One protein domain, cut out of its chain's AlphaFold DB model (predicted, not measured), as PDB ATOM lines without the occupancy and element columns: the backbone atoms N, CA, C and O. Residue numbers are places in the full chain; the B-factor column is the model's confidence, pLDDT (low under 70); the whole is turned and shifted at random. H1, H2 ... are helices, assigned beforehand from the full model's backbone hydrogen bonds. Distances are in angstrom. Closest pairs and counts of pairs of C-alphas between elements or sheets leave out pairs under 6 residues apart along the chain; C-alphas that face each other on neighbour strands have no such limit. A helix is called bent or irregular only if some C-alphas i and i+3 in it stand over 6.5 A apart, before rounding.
ATOM      1  N   LYS A 173     117.549 139.428 158.762       73.56
ATOM      2  CA  LYS A 173     117.143 138.185 158.096       73.56
ATOM      3  C   LYS A 173     117.304 138.300 156.594       73.56
ATOM      4  O   LYS A 173     116.889 139.286 155.987       73.56
ATOM      5  N   ILE A 174     117.801 137.230 155.980       78.44
ATOM      6  CA  ILE A 174     117.793 137.090 154.523       78.44
ATOM      7  C   ILE A 174     116.331 137.029 154.051       78.44
ATOM      8  O   ILE A 174     115.529 136.248 154.581       78.44
ATOM      9  N   SER A 175     115.988 137.871 153.072       78.62
ATOM     10  CA  SER A 175     114.655 137.957 152.463       78.62
ATOM     11  C   SER A 175     114.292 136.678 151.696       78.62
ATOM     12  O   SER A 175     115.176 135.951 151.259       78.62
ATOM     13  N   GLY A 176     112.991 136.396 151.519       77.44
ATOM     14  CA  GLY A 176     112.491 135.096 151.029       77.44
ATOM     15  C   GLY A 176     113.179 134.573 149.762       77.44
ATOM     16  O   GLY A 176     113.814 133.528 149.804       77.44
ATOM     17  N   TYR A 177     113.157 135.340 148.671       83.62
ATOM     18  CA  TYR A 177     113.784 134.924 147.407       83.62
ATOM     19  C   TYR A 177     115.299 134.685 147.532       83.62
ATOM     20  O   TYR A 177     115.835 133.723 146.987       83.62
ATOM     21  N   LEU A 178     116.006 135.541 148.277       86.12
ATOM     22  CA  LEU A 178     117.447 135.386 148.474       86.12
ATOM     23  C   LEU A 178     117.765 134.190 149.382       86.12
ATOM     24  O   LEU A 178     118.768 133.518 149.177       86.12
ATOM     25  N   ARG A 179     116.895 133.892 150.351       84.62
ATOM     26  CA  ARG A 179     117.014 132.731 151.235       84.62
ATOM     27  C   ARG A 179     116.873 131.432 150.456       84.62
ATOM     28  O   ARG A 179     117.666 130.523 150.671       84.62
ATOM     29  N   ASP A 180     115.924 131.363 149.528       84.69
ATOM     30  CA  ASP A 180     115.748 130.190 148.668       84.69
ATOM     31  C   ASP A 180     116.994 129.949 147.806       84.69
ATOM     32  O   ASP A 180     117.493 128.827 147.734       84.69
ATOM     33  N   HIS A 181     117.584 131.014 147.256       86.50
ATOM     34  CA  HIS A 181     118.845 130.931 146.511       86.50
ATOM     35  C   HIS A 181     120.013 130.431 147.372       86.50
ATOM     36  O   HIS A 181     120.822 129.628 146.909       86.50
ATOM     37  N   VAL A 182     120.105 130.889 148.624       88.56
ATOM     38  CA  VAL A 182     121.108 130.404 149.581       88.56
ATOM     39  C   VAL A 182     120.875 128.924 149.894       88.56
ATOM     40  O   VAL A 182     121.820 128.142 149.839       88.56
ATOM     41  N   ASN A 183     119.632 128.505 150.139       85.75
ATOM     42  CA  ASN A 183     119.275 127.106 150.393       85.75
ATOM     43  C   ASN A 183     119.636 126.184 149.222       85.75
ATOM     44  O   ASN A 183     120.181 125.097 149.430       85.75
ATOM     45  N   GLU A 184     119.362 126.607 147.987       88.12
ATOM     46  CA  GLU A 184     119.760 125.842 146.807       88.12
ATOM     47  C   GLU A 184     121.285 125.748 146.681       88.12
ATOM     48  O   GLU A 184     121.802 124.674 146.368       88.12
ATOM     49  N   PHE A 185     122.013 126.825 146.989       90.56
ATOM     50  CA  PHE A 185     123.476 126.802 147.027       90.56
ATOM     51  C   PHE A 185     123.997 125.828 148.094       90.56
ATOM     52  O   PHE A 185     124.898 125.033 147.830       90.56
ATOM     53  N   TYR A 186     123.394 125.812 149.284       87.75
ATOM     54  CA  TYR A 186     123.726 124.834 150.321       87.75
ATOM     55  C   TYR A 186     123.548 123.400 149.828       87.75
ATOM     56  O   TYR A 186     124.446 122.569 149.985       87.75
ATOM     57  N   LYS A 187     122.390 123.123 149.226       87.50
ATOM     58  CA  LYS A 187     121.997 121.794 148.763       87.50
ATOM     59  C   LYS A 187     122.912 121.264 147.662       87.50
ATOM     60  O   LYS A 187     123.306 120.102 147.719       87.50
ATOM     61  N   TRP A 188     123.216 122.091 146.666       87.75
ATOM     62  CA  TRP A 188     123.898 121.642 145.451       87.75
ATOM     63  C   TRP A 188     125.403 121.897 145.453       87.75
ATOM     64  O   TRP A 188     126.125 121.160 144.791       87.75
ATOM     65  N   CYS A 189     125.887 122.874 146.222       90.00
ATOM     66  CA  CYS A 189     127.296 123.260 146.247       90.00
ATOM     67  C   CYS A 189     127.967 122.915 147.575       90.00
ATOM     68  O   CYS A 189     128.871 122.082 147.623       90.00
ATOM     69  N   TYR A 190     127.533 123.541 148.669       87.94
ATOM     70  CA  TYR A 190     128.273 123.491 149.932       87.94
ATOM     71  C   TYR A 190     128.278 122.109 150.589       87.94
ATOM     72  O   TYR A 190     129.350 121.579 150.883       87.94
ATOM     73  N   TRP A 191     127.110 121.491 150.800       86.25
ATOM     74  CA  TRP A 191     127.035 120.178 151.450       86.25
ATOM     75  C   TRP A 191     127.751 119.075 150.663       86.25
ATOM     76  O   TRP A 191     128.532 118.336 151.274       86.25
ATOM     77  N   PRO A 192     127.563 118.968 149.333       86.62
ATOM     78  CA  PRO A 192     128.285 117.987 148.533       86.62
ATOM     79  C   PRO A 192     129.804 118.210 148.520       86.62
ATOM     80  O   PRO A 192     130.554 117.248 148.702       86.62
ATOM     81  N   ALA A 193     130.267 119.459 148.390       85.12
ATOM     82  CA  ALA A 193     131.691 119.801 148.433       85.12
ATOM     83  C   ALA A 193     132.323 119.445 149.780       85.12
ATOM     84  O   ALA A 193     133.369 118.801 149.841       85.12
ATOM     85  N   ARG A 194     131.633 119.761 150.874       82.25
ATOM     86  CA  ARG A 194     132.070 119.415 152.226       82.25
ATOM     87  C   ARG A 194     132.114 117.903 152.460       82.25
ATOM     88  O   ARG A 194     133.025 117.400 153.118       82.25
ATOM     89  N   ALA A 195     131.145 117.157 151.932       82.75
ATOM     90  CA  ALA A 195     131.137 115.696 151.996       82.75
ATOM     91  C   ALA A 195     132.246 115.067 151.135       82.75
ATOM     92  O   ALA A 195     132.808 114.040 151.513       82.75
ATOM     93  N   LYS A 196     132.580 115.668 149.985       82.44
ATOM     94  CA  LYS A 196     133.732 115.276 149.159       82.44
ATOM     95  C   LYS A 196     135.042 115.481 149.924       82.44
ATOM     96  O   LYS A 196     135.778 114.515 150.092       82.44
ATOM     97  N   ALA A 197     135.239 116.657 150.515       78.62
ATOM     98  CA  ALA A 197     136.457 116.975 151.254       78.62
ATOM     99  C   ALA A 197     136.679 116.056 152.472       78.62
ATOM    100  O   ALA A 197     137.786 115.579 152.706       78.62
ATOM    101  N   ARG A 198     135.603 115.708 153.198       76.25
ATOM    102  CA  ARG A 198     135.666 114.719 154.291       76.25
ATOM    103  C   ARG A 198     136.045 113.309 153.824       76.25
ATOM    104  O   ARG A 198     136.704 112.589 154.569       76.25
ATOM    105  N   ARG A 199     135.616 112.896 152.625       77.81
ATOM    106  CA  ARG A 199     135.939 111.573 152.058       77.81
ATOM    107  C   ARG A 199     137.377 111.484 151.560       77.81
ATOM    108  O   ARG A 199     137.971 110.418 151.664       77.81
ATOM    109  N   GLU A 200     137.920 112.578 151.039       76.00
ATOM    110  CA  GLU A 200     139.286 112.644 150.503       76.00
ATOM    111  C   GLU A 200     140.365 112.685 151.603       76.00
ATOM    112  O   GLU A 200     141.548 112.591 151.300       76.00
ATOM    113  N   GLY A 201     139.972 112.733 152.883       57.56
ATOM    114  CA  GLY A 201     140.877 112.487 154.010       57.56
ATOM    115  C   GLY A 201     141.878 113.611 154.283       57.56
ATOM    116  O   GLY A 201     142.902 113.376 154.917       57.56
ATOM    117  N   ILE A 202     141.589 114.828 153.833       59.50
ATOM    118  CA  ILE A 202     142.408 116.009 154.105       59.50
ATOM    119  C   ILE A 202     142.161 116.412 155.582       59.50
ATOM    120  O   ILE A 202     141.112 116.958 155.900       59.50
ATOM    121  N   TYR A 203     143.070 116.089 156.513       46.03
ATOM    122  CA  TYR A 203     142.934 116.333 157.973       46.03
ATOM    123  C   TYR A 203     144.084 117.208 158.539       46.03
ATOM    124  O   TYR A 203     145.134 117.277 157.900       46.03
ATOM    125  N   PRO A 204     143.918 117.881 159.707       41.34
ATOM    126  CA  PRO A 204     144.754 119.014 160.137       41.34
ATOM    127  C   PRO A 204     146.243 118.736 160.399       41.34
ATOM    128  O   PRO A 204     146.573 117.801 161.121       41.34
ATOM    129  N   GLY A 205     147.126 119.601 159.871       45.41
ATOM    130  CA  GLY A 205     148.568 119.647 160.155       45.41
ATOM    131  C   GLY A 205     149.539 119.832 158.972       45.41
ATOM    132  O   GLY A 205     150.591 120.425 159.184       45.41
ATOM    133  N   GLU A 206     149.235 119.374 157.745       45.22
ATOM    134  CA  GLU A 206     150.247 119.307 156.653       45.22
ATOM    135  C   GLU A 206     149.760 119.713 155.226       45.22
ATOM    136  O   GLU A 206     150.356 119.314 154.230       45.22
ATOM    137  N   GLY A 207     148.709 120.543 155.098       50.72
ATOM    138  CA  GLY A 207     148.122 121.019 153.816       50.72
ATOM    139  C   GLY A 207     146.580 120.933 153.737       50.72
ATOM    140  O   GLY A 207     146.040 120.073 153.051       50.72
ATOM    141  N   VAL A 208     145.849 121.767 154.487       52.12
ATOM    142  CA  VAL A 208     144.735 121.297 155.343       52.12
ATOM    143  C   VAL A 208     143.355 121.928 155.096       52.12
ATOM    144  O   VAL A 208     143.236 123.125 154.857       52.12
ATOM    145  N   LEU A 209     142.306 121.104 155.256       52.59
ATOM    146  CA  LEU A 209     140.908 121.508 155.438       52.59
ATOM    147  C   LEU A 209     140.748 122.354 156.722       52.59
ATOM    148  O   LEU A 209     141.128 121.867 157.786       52.59
ATOM    149  N   PRO A 210     140.133 123.549 156.663       55.06
ATOM    150  CA  PRO A 210     139.918 124.411 157.832       55.06
ATOM    151  C   PRO A 210     139.176 123.686 158.957       55.06
ATOM    152  O   PRO A 210     138.372 122.795 158.673       55.06
ATOM    153  N   GLU A 211     139.365 124.090 160.218       56.69
ATOM    154  CA  GLU A 211     138.525 123.586 161.311       56.69
ATOM    155  C   GLU A 211     137.030 123.739 160.977       56.69
ATOM    156  O   GLU A 211     136.607 124.672 160.290       56.69
ATOM    157  N   GLU A 212     136.196 122.816 161.467       58.72
ATOM    158  CA  GLU A 212     134.754 122.787 161.172       58.72
ATOM    159  C   GLU A 212     134.044 124.106 161.510       58.72
ATOM    160  O   GLU A 212     133.100 124.480 160.818       58.72
ATOM    161  N   ILE A 213     134.548 124.834 162.508       55.22
ATOM    162  CA  ILE A 213     134.061 126.154 162.914       55.22
ATOM    163  C   ILE A 213     134.374 127.264 161.893       55.22
ATOM    164  O   ILE A 213     133.662 128.264 161.824       55.22
ATOM    165  N   HIS A 214     135.403 127.084 161.062       62.06
ATOM    166  CA  HIS A 214     135.819 128.040 160.037       62.06
ATOM    167  C   HIS A 214     135.257 127.705 158.648       62.06
ATOM    168  O   HIS A 214     135.214 128.588 157.789       62.06
ATOM    169  N   MET A 215     134.752 126.481 158.429       72.00
ATOM    170  CA  MET A 215     134.099 126.075 157.180       72.00
ATOM    171  C   MET A 215     132.747 126.777 156.982       72.00
ATOM    172  O   MET A 215     131.809 126.611 157.761       72.00
ATOM    173  N   TRP A 216     132.613 127.499 155.870       80.81
ATOM    174  CA  TRP A 216     131.376 128.175 155.473       80.81
ATOM    175  C   TRP A 216     131.233 128.198 153.936       80.81
ATOM    176  O   TRP A 216     132.200 127.884 153.235       80.81
ATOM    177  N   PRO A 217     130.054 128.540 153.376       86.69
ATOM    178  CA  PRO A 217     129.803 128.472 151.930       86.69
ATOM    179  C   PRO A 217     130.787 129.241 151.040       86.69
ATOM    180  O   PRO A 217     131.053 128.803 149.927       86.69
ATOM    181  N   GLY A 218     131.323 130.368 151.513       87.12
ATOM    182  CA  GLY A 218     132.264 131.204 150.765       87.12
ATOM    183  C   GLY A 218     133.741 130.913 151.023       87.12
ATOM    184  O   GLY A 218     134.579 131.721 150.643       87.12
ATOM    185  N   HIS A 219     134.080 129.803 151.683       87.25
ATOM    186  CA  HIS A 219     135.456 129.546 152.101       87.25
ATOM    187  C   HIS A 219     136.426 129.424 150.898       87.25
ATOM    188  O   HIS A 219     136.140 128.631 149.991       87.25
ATOM    189  N   PRO A 220     137.601 130.101 150.905       85.75
ATOM    190  CA  PRO A 220     138.589 130.052 149.820       85.75
ATOM    191  C   PRO A 220     138.968 128.635 149.398       85.75
ATOM    192  O   PRO A 220     138.956 128.337 148.213       85.75
ATOM    193  N   PHE A 221     139.152 127.721 150.359       84.31
ATOM    194  CA  PHE A 221     139.332 126.284 150.099       84.31
ATOM    195  C   PHE A 221     138.381 125.719 149.026       84.31
ATOM    196  O   PHE A 221     138.850 125.098 148.081       84.31
ATOM    197  N   PHE A 222     137.063 125.945 149.105       86.31
ATOM    198  CA  PHE A 222     136.129 125.386 148.112       86.31
ATOM    199  C   PHE A 222     136.172 126.120 146.768       86.31
ATOM    200  O   PHE A 222     135.856 125.532 145.736       86.31
ATOM    201  N   ILE A 223     136.526 127.405 146.786       87.75
ATOM    202  CA  ILE A 223     136.498 128.304 145.627       87.75
ATOM    203  C   ILE A 223     137.783 128.205 144.796       87.75
ATOM    204  O   ILE A 223     137.741 128.333 143.567       87.75
ATOM    205  N   GLU A 224     138.920 128.026 145.453       85.62
ATOM    206  CA  GLU A 224     140.253 128.031 144.854       85.62
ATOM    207  C   GLU A 224     140.756 126.626 144.541       85.62
ATOM    208  O   GLU A 224     141.466 126.462 143.553       85.62
ATOM    209  N   THR A 225     140.348 125.614 145.315       82.88
ATOM    210  CA  THR A 225     140.763 124.228 145.071       82.88
ATOM    211  C   THR A 225     140.023 123.645 143.872       82.88
ATOM    212  O   THR A 225     138.787 123.603 143.842       82.88
ATOM    213  N   GLU A 226     140.792 123.158 142.900       83.19
ATOM    214  CA  GLU A 226     140.254 122.522 141.700       83.19
ATOM    215  C   GLU A 226     139.464 121.250 142.040       83.19
ATOM    216  O   GLU A 226     139.799 120.488 142.950       83.19
ATOM    217  N   GLY A 227     138.363 121.038 141.324       80.06
ATOM    218  CA  GLY A 227     137.472 119.896 141.514       80.06
ATOM    219  C   GLY A 227     136.421 120.086 142.608       80.06
ATOM    220  O   GLY A 227     135.631 119.171 142.854       80.06
ATOM    221  N   TYR A 228     136.354 121.252 143.252       85.25
ATOM    222  CA  TYR A 228     135.271 121.603 144.172       85.25
ATOM    223  C   TYR A 228     134.235 122.487 143.476       85.25
ATOM    224  O   TYR A 228     133.265 121.976 142.907       85.25
ATOM    225  N   TYR A 229     134.399 123.811 143.514       90.00
ATOM    226  CA  TYR A 229     133.402 124.737 142.972       90.00
ATOM    227  C   TYR A 229     133.590 125.108 141.500       90.00
ATOM    228  O   TYR A 229     132.692 125.720 140.923       90.00
ATOM    229  N   ASP A 230     134.721 124.780 140.887       81.88
ATOM    230  CA  ASP A 230     135.102 125.220 139.543       81.88
ATOM    231  C   ASP A 230     134.683 124.269 138.406       81.88
ATOM    232  O   ASP A 230     134.729 124.671 137.246       81.88
ATOM    233  N   ASN A 231     134.225 123.050 138.728       75.00
ATOM    234  CA  ASN A 231     133.756 122.017 137.788       75.00
ATOM    235  C   ASN A 231     134.658 121.804 136.552       75.00
ATOM    236  O   ASN A 231     134.166 121.443 135.483       75.00
ATOM    237  N   ALA A 232     135.967 122.043 136.681       66.62
ATOM    238  CA  ALA A 232     136.895 122.056 135.551       66.62
ATOM    239  C   ALA A 232     137.037 120.675 134.881       66.62
ATOM    240  O   ALA A 232     137.057 120.596 133.653       66.62
ATOM    241  N   ASP A 233     137.017 119.593 135.667       64.31
ATOM    242  CA  ASP A 233     137.177 118.215 135.176       64.31
ATOM    243  C   ASP A 233     135.846 117.445 135.058       64.31
ATOM    244  O   ASP A 233     135.828 116.215 134.991       64.31
ATOM    245  N   GLY A 234     134.701 118.140 135.111       69.31
ATOM    246  CA  GLY A 234     133.374 117.504 135.170       69.31
ATOM    247  C   GLY A 234     133.085 116.768 136.490       69.31
ATOM    248  O   GLY A 234     132.137 115.989 136.580       69.31
ATOM    249  N   ASN A 235     133.916 116.995 137.508       69.62
ATOM    250  CA  ASN A 235     133.875 116.379 138.835       69.62
ATOM    251  C   ASN A 235     133.481 117.368 139.954       69.62
ATOM    252  O   ASN A 235     133.597 117.023 141.139       69.62
ATOM    253  N   GLY A 236     133.084 118.589 139.582       72.38
ATOM    254  CA  GLY A 236     132.708 119.657 140.499       72.38
ATOM    255  C   GLY A 236     131.203 119.881 140.544       72.38
ATOM    256  O   GLY A 236     130.415 119.251 139.839       72.38
ATOM    257  N   PHE A 237     130.796 120.788 141.421       86.25
ATOM    258  CA  PHE A 237     129.388 121.045 141.698       86.25
ATOM    259  C   PHE A 237     128.871 122.263 140.919       86.25
ATOM    260  O   PHE A 237     129.614 123.206 140.627       86.25
ATOM    261  N   TYR A 238     127.582 122.256 140.576       88.75
ATOM    262  CA  TYR A 238     126.940 123.320 139.804       88.75
ATOM    263  C   TYR A 238     125.451 123.468 140.153       88.75
ATOM    264  O   TYR A 238     124.855 122.619 140.819       88.75
ATOM    265  N   ALA A 239     124.839 124.566 139.708       89.62
ATOM    266  CA  ALA A 239     123.415 124.818 139.909       89.62
ATOM    267  C   ALA A 239     122.544 123.898 139.037       89.62
ATOM    268  O   ALA A 239     122.707 123.867 137.822       89.62
ATOM    269  N   HIS A 240     121.558 123.220 139.628       87.19
ATOM    270  CA  HIS A 240     120.558 122.432 138.883       87.19
ATOM    271  C   HIS A 240     119.371 123.263 138.369       87.19
ATOM    272  O   HIS A 240     118.548 122.768 137.602       87.19
ATOM    273  N   THR A 241     119.299 124.530 138.769       86.69
ATOM    274  CA  THR A 241     118.321 125.508 138.292       86.69
ATOM    275  C   THR A 241     119.041 126.514 137.397       86.69
ATOM    276  O   THR A 241     120.144 126.958 137.722       86.69
ATOM    277  N   ALA A 242     118.435 126.881 136.267       88.50
ATOM    278  CA  ALA A 242     119.000 127.900 135.394       88.50
ATOM    279  C   ALA A 242     118.745 129.297 135.969       88.50
ATOM    280  O   ALA A 242     117.608 129.655 136.285       88.50
ATOM    281  N   TYR A 243     119.793 130.111 136.051       88.81
ATOM    282  CA  TYR A 243     119.733 131.458 136.607       88.81
ATOM    283  C   TYR A 243     120.003 132.516 135.540       88.81
ATOM    284  O   TYR A 243     120.893 132.366 134.700       88.81
ATOM    285  N   TYR A 244     119.242 133.610 135.588       88.62
ATOM    286  CA  TYR A 244     119.466 134.774 134.735       88.62
ATOM    287  C   TYR A 244     120.781 135.482 135.103       88.62
ATOM    288  O   TYR A 244     121.100 135.610 136.288       88.62
ATOM    289  N   GLY A 245     121.519 135.948 134.095       86.56
ATOM    290  CA  GLY A 245     122.844 136.562 134.246       86.56
ATOM    291  C   GLY A 245     124.006 135.568 134.146       86.56
ATOM    292  O   GLY A 245     125.159 135.954 134.304       86.56
ATOM    293  N   PHE A 246     123.720 134.289 133.868       89.19
ATOM    294  CA  PHE A 246     124.725 133.223 133.782       89.19
ATOM    295  C   PHE A 246     124.819 132.566 132.398       89.19
ATOM    296  O   PHE A 246     125.376 131.479 132.268       89.19
ATOM    297  N   SER A 247     124.334 133.212 131.331       85.69
ATOM    298  CA  SER A 247     124.401 132.669 129.959       85.69
ATOM    299  C   SER A 247     125.826 132.357 129.480       85.69
ATOM    300  O   SER A 247     126.044 131.418 128.708       85.69
ATOM    301  N   ASN A 248     126.810 133.107 129.977       85.19
ATOM    302  CA  ASN A 248     128.226 132.955 129.640       85.19
ATOM    303  C   ASN A 248     128.982 131.980 130.562       85.19
ATOM    304  O   ASN A 248     130.208 131.952 130.527       85.19
ATOM    305  N   THR A 249     128.270 131.183 131.368       86.00
ATOM    306  CA  THR A 249     128.863 130.138 132.223       86.00
ATOM    307  C   THR A 249     129.775 129.200 131.430       86.00
ATOM    308  O   THR A 249     129.448 128.821 130.293       86.00
ATOM    309  N   LYS A 250     130.897 128.798 132.041       84.88
ATOM    310  CA  LYS A 250     131.790 127.756 131.508       84.88
ATOM    311  C   LYS A 250     131.154 126.364 131.564       84.88
ATOM    312  O   LYS A 250     131.509 125.501 130.767       84.88
ATOM    313  N   ASN A 251     130.184 126.156 132.452       85.06
ATOM    314  CA  ASN A 251     129.473 124.891 132.601       85.06
ATOM    315  C   ASN A 251     128.387 124.728 131.524       85.06
ATOM    316  O   ASN A 251     127.255 125.190 131.677       85.06
ATOM    317  N   LYS A 252     128.743 124.092 130.402       80.94
ATOM    318  CA  LYS A 252     127.826 123.826 129.284       80.94
ATOM    319  C   LYS A 252     127.242 122.416 129.394       80.94
ATOM    320  O   LYS A 252     127.894 121.436 129.055       80.94
ATOM    321  N   LEU A 253     125.992 122.332 129.844       82.00
ATOM    322  CA  LEU A 253     125.218 121.086 129.909       82.00
ATOM    323  C   LEU A 253     124.388 120.900 128.632       82.00
ATOM    324  O   LEU A 253     124.014 121.885 127.998       82.00
ATOM    325  N   ALA A 254     124.007 119.664 128.294       81.06
ATOM    326  CA  ALA A 254     123.127 119.391 127.147       81.06
ATOM    327  C   ALA A 254     121.803 120.187 127.218       81.06
ATOM    328  O   ALA A 254     121.345 120.753 126.222       81.06
ATOM    329  N   GLU A 255     121.252 120.316 128.429       80.31
ATOM    330  CA  GLU A 255     120.036 121.078 128.751       80.31
ATOM    331  C   GLU A 255     120.193 122.594 128.548       80.31
ATOM    332  O   GLU A 255     119.203 123.303 128.376       80.31
ATOM    333  N   SER A 256     121.431 123.101 128.487       80.25
ATOM    334  CA  SER A 256     121.707 124.533 128.295       80.25
ATOM    335  C   SER A 256     121.282 125.039 126.912       80.25
ATOM    336  O   SER A 256     121.095 126.238 126.734       80.25
ATOM    337  N   THR A 257     121.113 124.142 125.935       78.94
ATOM    338  CA  THR A 257     120.759 124.475 124.542       78.94
ATOM    339  C   THR A 257     119.334 125.022 124.407       78.94
ATOM    340  O   THR A 257     119.062 125.809 123.507       78.94
ATOM    341  N   ASN A 258     118.432 124.632 125.315       83.00
ATOM    342  CA  ASN A 258     117.010 124.990 125.271       83.00
ATOM    343  C   ASN A 258     116.642 126.130 126.238       83.00
ATOM    344  O   ASN A 258     115.458 126.385 126.469       83.00
ATOM    345  N   LEU A 259     117.630 126.797 126.838       85.00
ATOM    346  CA  LEU A 259     117.380 127.852 127.814       85.00
ATOM    347  C   LEU A 259     116.975 129.177 127.150       85.00
ATOM    348  O   LEU A 259     117.497 129.527 126.087       85.00
ATOM    349  N   PRO A 260     116.100 129.970 127.797       86.69
ATOM    350  CA  PRO A 260     115.851 131.345 127.386       86.69
ATOM    351  C   PRO A 260     117.140 132.181 127.376       86.69
ATOM    352  O   PRO A 260     118.051 131.964 128.180       86.69
ATOM    353  N   ALA A 261     117.200 133.182 126.495       84.81
ATOM    354  CA  ALA A 261     118.357 134.070 126.392       84.81
ATOM    355  C   ALA A 261     118.690 134.728 127.749       84.81
ATOM    356  O   ALA A 261     117.811 135.255 128.431       84.81
ATOM    357  N   GLY A 262     119.968 134.698 128.133       84.44
ATOM    358  CA  GLY A 262     120.458 135.254 129.401       84.44
ATOM    359  C   GLY A 262     120.470 134.278 130.585       84.44
ATOM    360  O   GLY A 262     121.039 134.613 131.623       84.44
ATOM    361  N   PHE A 263     119.907 133.072 130.447       88.88
ATOM    362  CA  PHE A 263     119.943 132.036 131.484       88.88
ATOM    363  C   PHE A 263     121.097 131.050 131.279       88.88
ATOM    364  O   PHE A 263     121.486 130.752 130.150       88.88
ATOM    365  N   GLY A 264     121.627 130.517 132.377       89.56
ATOM    366  CA  GLY A 264     122.603 129.430 132.353       89.56
ATOM    367  C   GLY A 264     122.693 128.696 133.686       89.56
ATOM    368  O   GLY A 264     122.144 129.152 134.689       89.56
ATOM    369  N   TYR A 265     123.386 127.559 133.682       90.56
ATOM    370  CA  TYR A 265     123.676 126.757 134.872       90.56
ATOM    371  C   TYR A 265     125.095 127.076 135.366       90.56
ATOM    372  O   TYR A 265     126.058 126.501 134.851       90.56
ATOM    373  N   PRO A 266     125.282 128.024 136.299       91.81
ATOM    374  CA  PRO A 266     126.615 128.368 136.781       91.81
ATOM    375  C   PRO A 266     127.273 127.216 137.543       91.81
ATOM    376  O   PRO A 266     126.603 126.459 138.252       91.81
ATOM    377  N   THR A 267     128.600 127.127 137.447       91.81
ATOM    378  CA  THR A 267     129.399 126.403 138.450       91.81
ATOM    379  C   THR A 267     129.190 127.022 139.832       91.81
ATOM    380  O   THR A 267     128.822 128.192 139.941       91.81
ATOM    381  N   CYS A 268     129.443 126.285 140.913       92.56
ATOM    382  CA  CYS A 268     129.321 126.853 142.260       92.56
ATOM    383  C   CYS A 268     130.231 128.078 142.470       92.56
ATOM    384  O   CYS A 268     129.846 129.025 143.157       92.56
ATOM    385  N   LYS A 269     131.394 128.115 141.809       91.50
ATOM    386  CA  LYS A 269     132.335 129.241 141.846       91.50
ATOM    387  C   LYS A 269     131.750 130.465 141.157       91.50
ATOM    388  O   LYS A 269     131.738 131.549 141.739       91.50
ATOM    389  N   GLU A 270     131.223 130.292 139.947       91.31
ATOM    390  CA  GLU A 270     130.548 131.366 139.213       91.31
ATOM    391  C   GLU A 270     129.279 131.816 139.937       91.31
ATOM    392  O   GLU A 270     128.996 133.007 139.987       91.31
ATOM    393  N   TRP A 271     128.526 130.904 140.548       91.88
ATOM    394  CA  TRP A 271     127.314 131.243 141.287       91.88
ATOM    395  C   TRP A 271     127.630 132.100 142.521       91.88
ATOM    396  O   TRP A 271     126.938 133.091 142.781       91.88
ATOM    397  N   TRP A 272     128.706 131.778 143.246       91.50
ATOM    398  CA  TRP A 272     129.145 132.545 144.412       91.50
ATOM    399  C   TRP A 272     129.744 133.909 144.035       91.50
ATOM    400  O   TRP A 272     129.282 134.944 144.527       91.50
ATOM    401  N   LEU A 273     130.743 133.922 143.140       89.56
ATOM    402  CA  LEU A 273     131.531 135.111 142.783       89.56
ATOM    403  C   LEU A 273     130.890 135.983 141.691       89.56
ATOM    404  O   LEU A 273     131.161 137.183 141.620       89.56
ATOM    405  N   GLY A 274     130.024 135.400 140.866       87.94
ATOM    406  CA  GLY A 274     129.561 135.975 139.607       87.94
ATOM    407  C   GLY A 274     130.550 135.751 138.455       87.94
ATOM    408  O   GLY A 274     131.713 135.401 138.656       87.94
ATOM    409  N   ILE A 275     130.081 135.966 137.225       85.12
ATOM    410  CA  ILE A 275     130.920 135.954 136.015       85.12
ATOM    411  C   ILE A 275     131.495 137.367 135.819       85.12
ATOM    412  O   ILE A 275     130.853 138.349 136.178       85.12
ATOM    413  N   SER A 276     132.693 137.506 135.250       71.00
ATOM    414  CA  SER A 276     133.405 138.790 135.106       71.00
ATOM    415  C   SER A 276     132.613 139.917 134.412       71.00
ATOM    416  O   SER A 276     132.843 141.081 134.728       71.00
ATOM    417  N   SER A 277     131.655 139.611 133.528       54.06
ATOM    418  CA  SER A 277     130.723 140.586 132.920       54.06
ATOM    419  C   SER A 277     129.473 140.880 133.762       54.06
ATOM    420  O   SER A 277     128.853 141.923 133.602       54.06
ATOM    421  N   ASP A 278     129.126 139.976 134.679       61.38
ATOM    422  CA  ASP A 278     127.808 139.832 135.308       61.38
ATOM    423  C   ASP A 278     127.928 139.614 136.832       61.38
ATOM    424  O   ASP A 278     127.107 138.953 137.472       61.38
ATOM    425  N   SER A 279     128.964 140.201 137.450       71.62
ATOM    426  CA  SER A 279     129.255 140.076 138.893       71.62
ATOM    427  C   SER A 279     128.117 140.571 139.800       71.62
ATOM    428  O   SER A 279     128.053 140.240 140.982       71.62
ATOM    429  N   GLU A 280     127.194 141.353 139.237       80.75
ATOM    430  CA  GLU A 280     125.935 141.803 139.836       80.75
ATOM    431  C   GLU A 280     125.015 140.646 140.260       80.75
ATOM    432  O   GLU A 280     124.267 140.779 141.233       80.75
ATOM    433  N   TYR A 281     125.085 139.503 139.572       84.81
ATOM    434  CA  TYR A 281     124.212 138.355 139.827       84.81
ATOM    435  C   TYR A 281     124.777 137.347 140.834       84.81
ATOM    436  O   TYR A 281     124.014 136.486 141.290       84.81
ATOM    437  N   GLY A 282     126.053 137.479 141.215       90.12
ATOM    438  CA  GLY A 282     126.731 136.604 142.173       90.12
ATOM    439  C   GLY A 282     126.079 136.619 143.559       90.12
ATOM    440  O   GLY A 282     125.672 137.673 144.066       90.12
ATOM    441  N   LEU A 283     125.978 135.443 144.182       90.88
ATOM    442  CA  LEU A 283     125.297 135.261 145.463       90.88
ATOM    443  C   LEU A 283     125.954 136.086 146.578       90.88
ATOM    444  O   LEU A 283     125.248 136.782 147.309       90.88
ATOM    445  N   ARG A 284     127.294 136.120 146.631       90.44
ATOM    446  CA  ARG A 284     128.062 136.924 147.598       90.44
ATOM    447  C   ARG A 284     127.681 138.404 147.556       90.44
ATOM    448  O   ARG A 284     127.451 139.030 148.586       90.44
ATOM    449  N   LYS A 285     127.579 138.978 146.354       90.25
ATOM    450  CA  LYS A 285     127.260 140.403 146.167       90.25
ATOM    451  C   LYS A 285     125.807 140.716 146.527       90.25
ATOM    452  O   LYS A 285     125.536 141.770 147.097       90.25
ATOM    453  N   LYS A 286     124.878 139.802 146.225       90.62
ATOM    454  CA  LYS A 286     123.467 139.914 146.632       90.62
ATOM    455  C   LYS A 286     123.309 139.853 148.148       90.62
ATOM    456  O   LYS A 286     122.557 140.654 148.694       90.62
ATOM    457  N   LEU A 287     124.054 138.970 148.813       90.44
ATOM    458  CA  LEU A 287     124.111 138.896 150.273       90.44
ATOM    459  C   LEU A 287     124.677 140.186 150.866       90.44
ATOM    460  O   LEU A 287     124.025 140.788 151.708       90.44
ATOM    461  N   TYR A 288     125.799 140.692 150.348       90.44
ATOM    462  CA  TYR A 288     126.349 141.977 150.793       90.44
ATOM    463  C   TYR A 288     125.364 143.143 150.606       90.44
ATOM    464  O   TYR A 288     125.259 144.023 151.443       90.44
ATOM    465  N   ARG A 289     124.573 143.159 149.528       90.12
ATOM    466  CA  ARG A 289     123.527 144.182 149.341       90.12
ATOM    467  C   ARG A 289     122.336 144.036 150.280       90.12
ATOM    468  O   ARG A 289     121.632 145.019 150.494       90.12
ATOM    469  N   ALA A 290     122.098 142.827 150.777       87.56
ATOM    470  CA  ALA A 290     121.042 142.534 151.730       87.56
ATOM    471  C   ALA A 290     121.448 142.851 153.178       87.56
ATOM    472  O   ALA A 290     120.591 142.770 154.055       87.56
ATOM    473  N   THR A 291     122.711 143.213 153.445       87.44
ATOM    474  CA  THR A 291     123.121 143.680 154.774       87.44
ATOM    475  C   THR A 291     122.438 145.011 155.114       87.44
ATOM    476  O   THR A 291     122.045 145.762 154.207       87.44
ATOM    477  N   PRO A 292     122.325 145.352 156.410       83.38
ATOM    478  CA  PRO A 292     121.778 146.634 156.840       83.38
ATOM    479  C   PRO A 292     122.462 147.835 156.168       83.38
ATOM    480  O   PRO A 292     123.632 147.775 155.783       83.38
ATOM    481  N   GLY A 293     121.726 148.942 156.019       82.56
ATOM    482  CA  GLY A 293     122.229 150.169 155.385       82.56
ATOM    483  C   GLY A 293     123.491 150.710 156.058       82.56
ATOM    484  O   GLY A 293     124.472 150.969 155.367       82.56
ATOM    485  N   TRP A 294     123.504 150.741 157.394       79.69
ATOM    486  CA  TRP A 294     124.636 151.213 158.197       79.69
ATOM    487  C   TRP A 294     125.931 150.416 157.956       79.69
ATOM    488  O   TRP A 294     127.011 150.994 157.994       79.69
ATOM    489  N   VAL A 295     125.843 149.117 157.624       85.12
ATOM    490  CA  VAL A 295     127.014 148.282 157.273       85.12
ATOM    491  C   VAL A 295     127.645 148.748 155.962       85.12
ATOM    492  O   VAL A 295     128.862 148.736 155.815       85.12
ATOM    493  N   ARG A 296     126.816 149.143 154.989       85.94
ATOM    494  CA  ARG A 296     127.282 149.584 153.666       85.94
ATOM    495  C   ARG A 296     127.771 151.030 153.674       85.94
ATOM    496  O   ARG A 296     128.586 151.388 152.830       85.94
ATOM    497  N   GLU A 297     127.255 151.848 154.587       81.25
ATOM    498  CA  GLU A 297     127.675 153.239 154.779       81.25
ATOM    499  C   GLU A 297     129.056 153.339 155.441       81.25
ATOM    500  O   GLU A 297     129.847 154.187 155.034       81.25
ATOM    501  N   ASP A 298     129.375 152.447 156.389       81.88
ATOM    502  CA  ASP A 298     130.668 152.416 157.091       81.88
ATOM    503  C   ASP A 298     131.360 151.039 157.005       81.88
ATOM    504  O   ASP A 298     131.686 150.390 158.004       81.88
ATOM    505  N   GLU A 299     131.580 150.581 155.764       83.56
ATOM    506  CA  GLU A 299     132.172 149.269 155.441       83.56
ATOM    507  C   GLU A 299     133.549 149.073 156.103       83.56
ATOM    508  O   GLU A 299     133.856 147.989 156.599       83.56
ATOM    509  N   SER A 300     134.387 150.116 156.133       83.00
ATOM    510  CA  SER A 300     135.748 150.038 156.675       83.00
ATOM    511  C   SER A 300     135.774 149.842 158.185       83.00
ATOM    512  O   SER A 300     136.496 148.962 158.653       83.00
ATOM    513  N   SER A 301     134.982 150.617 158.933       80.31
ATOM    514  CA  SER A 301     134.978 150.549 160.399       80.31
ATOM    515  C   SER A 301     134.336 149.250 160.879       80.31
ATOM    516  O   SER A 301     134.820 148.626 161.823       80.31
ATOM    517  N   PHE A 302     133.285 148.788 160.189       81.06
ATOM    518  CA  PHE A 302     132.679 147.494 160.492       81.06
ATOM    519  C   PHE A 302     133.610 146.325 160.163       81.06
ATOM    520  O   PHE A 302     133.670 145.372 160.932       81.06
ATOM    521  N   TYR A 303     134.376 146.396 159.070       82.94
ATOM    522  CA  TYR A 303     135.386 145.382 158.776       82.94
ATOM    523  C   TYR A 303     136.470 145.321 159.858       82.94
ATOM    524  O   TYR A 303     136.769 144.231 160.328       82.94
ATOM    525  N   GLU A 304     137.012 146.463 160.293       80.06
ATOM    526  CA  GLU A 304     138.012 146.508 161.374       80.06
ATOM    527  C   GLU A 304     137.467 145.920 162.683       80.06
ATOM    528  O   GLU A 304     138.145 145.145 163.364       80.06
ATOM    529  N   TYR A 305     136.204 146.217 162.998       75.94
ATOM    530  CA  TYR A 305     135.505 145.617 164.127       75.94
ATOM    531  C   TYR A 305     135.371 144.097 163.979       75.94
ATOM    532  O   TYR A 305     135.734 143.365 164.898       75.94
ATOM    533  N   VAL A 306     134.951 143.627 162.800       75.56
ATOM    534  CA  VAL A 306     134.838 142.201 162.469       75.56
ATOM    535  C   VAL A 306     136.171 141.470 162.610       75.56
ATOM    536  O   VAL A 306     136.221 140.401 163.217       75.56
ATOM    537  N   THR A 307     137.251 142.053 162.086       71.81
ATOM    538  CA  THR A 307     138.591 141.463 162.151       71.81
ATOM    539  C   THR A 307     139.153 141.422 163.563       71.81
ATOM    540  O   THR A 307     139.944 140.538 163.869       71.81
ATOM    541  N   SER A 308     138.719 142.331 164.449       69.12
ATOM    542  CA  SER A 308     139.173 142.343 165.846       69.12
ATOM    543  C   SER A 308     138.732 141.114 166.652       69.12
ATOM    544  O   SER A 308     139.222 140.914 167.759       69.12
ATOM    545  N   TRP A 309     137.841 140.287 166.097       62.09
ATOM    546  CA  TRP A 309     137.336 139.057 166.713       62.09
ATOM    547  C   TRP A 309     137.866 137.771 166.091       62.09
ATOM    548  O   TRP A 309     137.383 136.697 166.437       62.09
ATOM    549  N   PHE A 310     138.767 137.852 165.115       68.50
ATOM    550  CA  PHE A 310     139.384 136.647 164.584       68.50
ATOM    551  C   PHE A 310     140.400 136.124 165.602       68.50
ATOM    552  O   PHE A 310     141.425 136.756 165.851       68.50
ATOM    553  N   ASP A 311     140.090 134.971 166.200       62.84
ATOM    554  CA  ASP A 311     140.933 134.330 167.222       62.84
ATOM    555  C   ASP A 311     142.218 133.742 166.608       62.84
ATOM    556  O   ASP A 311     143.219 133.524 167.297       62.84
ATOM    557  N   SER A 312     142.208 133.484 165.297       67.75
ATOM    558  CA  SER A 312     143.315 132.880 164.564       67.75
ATOM    559  C   SER A 312     143.496 133.514 163.185       67.75
ATOM    560  O   SER A 312     142.557 134.014 162.564       67.75
ATOM    561  N   LYS A 313     144.725 133.427 162.664       70.25
ATOM    562  CA  LYS A 313     145.014 133.783 161.267       70.25
ATOM    563  C   LYS A 313     144.237 132.916 160.276       70.25
ATOM    564  O   LYS A 313     143.879 133.392 159.208       70.25
ATOM    565  N   GLU A 314     143.929 131.673 160.647       68.38
ATOM    566  CA  GLU A 314     143.118 130.766 159.827       68.38
ATOM    567  C   GLU A 314     141.680 131.279 159.666       68.38
ATOM    568  O   GLU A 314     141.077 131.138 158.602       68.38
ATOM    569  N   GLU A 315     141.122 131.925 160.694       70.50
ATOM    570  CA  GLU A 315     139.807 132.551 160.589       70.50
ATOM    571  C   GLU A 315     139.837 133.802 159.706       70.50
ATOM    572  O   GLU A 315     138.915 134.017 158.916       70.50
ATOM    573  N   GLU A 316     140.897 134.603 159.784       73.50
ATOM    574  CA  GLU A 316     141.083 135.766 158.912       73.50
ATOM    575  C   GLU A 316     141.192 135.344 157.435       73.50
ATOM    576  O   GLU A 316     140.479 135.873 156.579       73.50
ATOM    577  N   GLU A 317     141.995 134.315 157.151       75.62
ATOM    578  CA  GLU A 317     142.197 133.742 155.812       75.62
ATOM    579  C   GLU A 317     140.978 132.966 155.289       75.62
ATOM    580  O   GLU A 317     140.906 132.629 154.110       75.62
ATOM    581  N   SER A 318     139.972 132.709 156.128       75.75
ATOM    582  CA  SER A 318     138.751 132.012 155.714       75.75
ATOM    583  C   SER A 318     137.791 132.866 154.871       75.75
ATOM    584  O   SER A 318     136.731 132.374 154.477       75.75
ATOM    585  N   SER A 319     138.119 134.134 154.606       81.81
ATOM    586  CA  SER A 319     137.313 135.069 153.807       81.81
ATOM    587  C   SER A 319     138.123 135.601 152.622       81.81
ATOM    588  O   SER A 319     139.289 135.940 152.776       81.81
ATOM    589  N   ILE A 320     137.509 135.727 151.442       81.38
ATOM    590  CA  ILE A 320     138.228 136.147 150.220       81.38
ATOM    591  C   ILE A 320     138.549 137.649 150.218       81.38
ATOM    592  O   ILE A 320     139.560 138.084 149.673       81.38
ATOM    593  N   ASP A 321     137.630 138.460 150.740       84.31
ATOM    594  CA  ASP A 321     137.695 139.922 150.704       84.31
ATOM    595  C   ASP A 321     136.936 140.510 151.907       84.31
ATOM    596  O   ASP A 321     136.164 139.813 152.575       84.31
ATOM    597  N   ARG A 322     137.080 141.814 152.157       83.69
ATOM    598  CA  ARG A 322     136.469 142.525 153.296       83.69
ATOM    599  C   ARG A 322     134.957 142.317 153.375       83.69
ATOM    600  O   ARG A 322     134.407 142.032 154.436       83.69
ATOM    601  N   ARG A 323     134.278 142.381 152.228       85.31
ATOM    602  CA  ARG A 323     132.819 142.177 152.111       85.31
ATOM    603  C   ARG A 323     132.388 140.746 152.392       85.31
ATOM    604  O   ARG A 323     131.268 140.519 152.838       85.31
ATOM    605  N   ASP A 324     133.263 139.793 152.101       86.00
ATOM    606  CA  ASP A 324     133.032 138.370 152.313       86.00
ATOM    607  C   ASP A 324     133.074 138.048 153.814       86.00
ATOM    608  O   ASP A 324     132.158 137.407 154.326       86.00
ATOM    609  N   ALA A 325     134.039 138.630 154.540       83.81
ATOM    610  CA  ALA A 325     134.124 138.558 156.002       83.81
ATOM    611  C   ALA A 325     132.879 139.153 156.690       83.81
ATOM    612  O   ALA A 325     132.322 138.559 157.615       83.81
ATOM    613  N   ILE A 326     132.393 140.295 156.189       86.31
ATOM    614  CA  ILE A 326     131.149 140.931 156.650       86.31
ATOM    615  C   ILE A 326     129.946 140.003 156.428       86.31
ATOM    616  O   ILE A 326     129.179 139.752 157.355       86.31
ATOM    617  N   VAL A 327     129.782 139.462 155.216       87.12
ATOM    618  CA  VAL A 327     128.674 138.550 154.879       87.12
ATOM    619  C   VAL A 327     128.715 137.283 155.733       87.12
ATOM    620  O   VAL A 327     127.671 136.866 156.238       87.12
ATOM    621  N   LYS A 328     129.905 136.706 155.940       83.69
ATOM    622  CA  LYS A 328     130.122 135.552 156.818       83.69
ATOM    623  C   LYS A 328     129.595 135.829 158.226       83.69
ATOM    624  O   LYS A 328     128.810 135.042 158.747       83.69
ATOM    625  N   LYS A 329     129.973 136.957 158.830       78.75
ATOM    626  CA  LYS A 329     129.601 137.281 160.217       78.75
ATOM    627  C   LYS A 329     128.148 137.730 160.379       78.75
ATOM    628  O   LYS A 329     127.559 137.443 161.414       78.75
ATOM    629  N   VAL A 330     127.564 138.396 159.379       79.62
ATOM    630  CA  VAL A 330     126.174 138.889 159.443       79.62
ATOM    631  C   VAL A 330     125.143 137.784 159.205       79.62
ATOM    632  O   VAL A 330     124.096 137.805 159.838       79.62
ATOM    633  N   PHE A 331     125.403 136.846 158.286       80.12
ATOM    634  CA  PHE A 331     124.401 135.854 157.861       80.12
ATOM    635  C   PHE A 331     124.751 134.399 158.173       80.12
ATOM    636  O   PHE A 331     123.872 133.540 158.109       80.12
ATOM    637  N   PHE A 332     126.024 134.104 158.438       74.88
ATOM    638  CA  PHE A 332     126.533 132.741 158.603       74.88
ATOM    639  C   PHE A 332     127.241 132.559 159.951       74.88
ATOM    640  O   PHE A 332     128.151 131.740 160.076       74.88
ATOM    641  N   SER A 333     126.812 133.312 160.970       64.31
ATOM    642  CA  SER A 333     127.226 133.093 162.357       64.31
ATOM    643  C   SER A 333     126.778 131.694 162.828       64.31
ATOM    644  O   SER A 333     125.729 131.219 162.378       64.31
ATOM    645  N   PRO A 334     127.510 131.003 163.731       53.31
ATOM    646  CA  PRO A 334     127.169 129.647 164.184       53.31
ATOM    647  C   PRO A 334     125.716 129.461 164.656       53.31
ATOM    648  O   PRO A 334     125.160 128.372 164.518       53.31
ATOM    649  N   LYS A 335     125.079 130.528 165.161       47.66
ATOM    650  CA  LYS A 335     123.667 130.552 165.576       47.66
ATOM    651  C   LYS A 335     122.678 130.489 164.402       47.66
ATOM    652  O   LYS A 335     121.620 129.893 164.549       47.66
ATOM    653  N   ASP A 336     123.018 131.048 163.244       46.75
ATOM    654  CA  ASP A 336     122.149 131.050 162.057       46.75
ATOM    655  C   ASP A 336     122.308 129.765 161.234       46.75
ATOM    656  O   ASP A 336     121.375 129.310 160.576       46.75
ATOM    657  N   ILE A 337     123.473 129.110 161.315       47.47
ATOM    658  CA  ILE A 337     123.730 127.828 160.639       47.47
ATOM    659  C   ILE A 337     122.792 126.718 161.155       47.47
ATOM    660  O   ILE A 337     122.449 125.811 160.390       47.47
ATOM    661  N   SER A 338     122.310 126.786 162.405       46.16
ATOM    662  CA  SER A 338     121.295 125.840 162.898       46.16
ATOM    663  C   SER A 338     119.933 126.006 162.218       46.16
ATOM    664  O   SER A 338     119.246 125.007 162.030       46.16
ATOM    665  N   ASP A 339     119.571 127.217 161.779       43.94
ATOM    666  CA  ASP A 339     118.314 127.475 161.055       43.94
ATOM    667  C   ASP A 339     118.358 126.957 159.604       43.94
ATOM    668  O   ASP A 339     117.322 126.620 159.026       43.94
ATOM    669  N   TYR A 340     119.555 126.841 159.018       43.34
ATOM    670  CA  TYR A 340     119.775 126.281 157.676       43.34
ATOM    671  C   TYR A 340     119.994 124.759 157.673       43.34
ATOM    672  O   TYR A 340     119.837 124.108 156.636       43.34
ATOM    673  N   ASN A 341     120.290 124.164 158.832       34.62
ATOM    674  CA  ASN A 341     120.364 122.716 159.044       34.62
ATOM    675  C   ASN A 341     118.965 122.086 159.189       34.62
ATOM    676  O   ASN A 341     118.686 121.330 160.116       34.62
TER     677      ASN A 341
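This is residues 173 to 341 of the 534 residues of the protein "TraG_N domain-containing protein" of Pseudoalteromonas sp. HM-SA03 (UniProt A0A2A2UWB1). One long, gently bent helix, H1, runs along one side of a cluster of short helices, in which H4, H5, H9 and H7 touch one after the next, mostly crossed. A loop-rich lobe, residues 237 to 265 with small H3, makes one end of the longest axis, while H7 and H8 lie toward the other end. The printed part has 169 residues with ten named helices, H1 to H10 in chain order, and no named strand; the class is all helix, though only 84 residues are in named elements, under half. It is compact, with a radius of gyration of the C-alphas of 16.2 A, and spans 49 by 41 by 29 A.

Start at residues 176 to 199, assigned as one helix, H1, by its hydrogen bonds but bent: C-alphas 188 and 191 are 6.9 A apart, and arms H1a, 176 to 188, and H1b, 191 to 199, stand at a shallow tilt of 26 degrees. With residues 178 to 182 alone, H1a touches the hub H5, residues 283 to 290, at a shallow tilt of 25 degrees, opposite ways; the closest C-alphas, Val 182 and Leu 283, are 7.6 A apart. H1b is close to but not clearly touching H2, residues 220 to 224, with C-alphas Ala 193 and Phe 222 at 7.1 A. H3, residues 254 to 258, touches no helix. H4, residues 268 to 273, touches H5 at a steep tilt of 41 degrees, C-alphas Trp 272 and Leu 283 being closest at 4.8 A. H6, residues 293 to 297, is near H9, residues 322 to 331. H9 touches H5, only just about perpendicular at 72 degrees, closest at C-alphas Tyr 288 and Val 327, 5.8 A. H7, residues 299 to 307, touches H9 at 69 degrees, only just steep, closest at C-alphas Tyr 303 and Arg 322, 6.3 A. H8, residues 313 to 317, and H10, residues 334 to 340, touch no helix. Every O i to N i+4 pair is within hydrogen-bond range in H1a, H1b, H2 and H4 to H9; H3 has 0 of 1, with 2 of 2 O i to N i+3 pairs, and H10 has 1 of 3, with 2 of 4.

Find C-alpha 176 at (112.491, 135.096, 151.029); from there H1a runs 18.5 A, and H1b adds an arm of 12.4 A. H5 measures 10.5 A, H7 12.1 A and H9 14.5 A. H10, 10.4 A long, ends with C-alpha 340 at (119.775, 126.281, 157.676).

The C-alphas of Asn 258 and Ser 308, the farthest apart, are 49.4 A apart. The printed part has no cut; the long links are residues 200 to 219 and 225 to 253. In this model 35 printed residues have pLDDT under 70, among them 201 to 214 and 333 to 341.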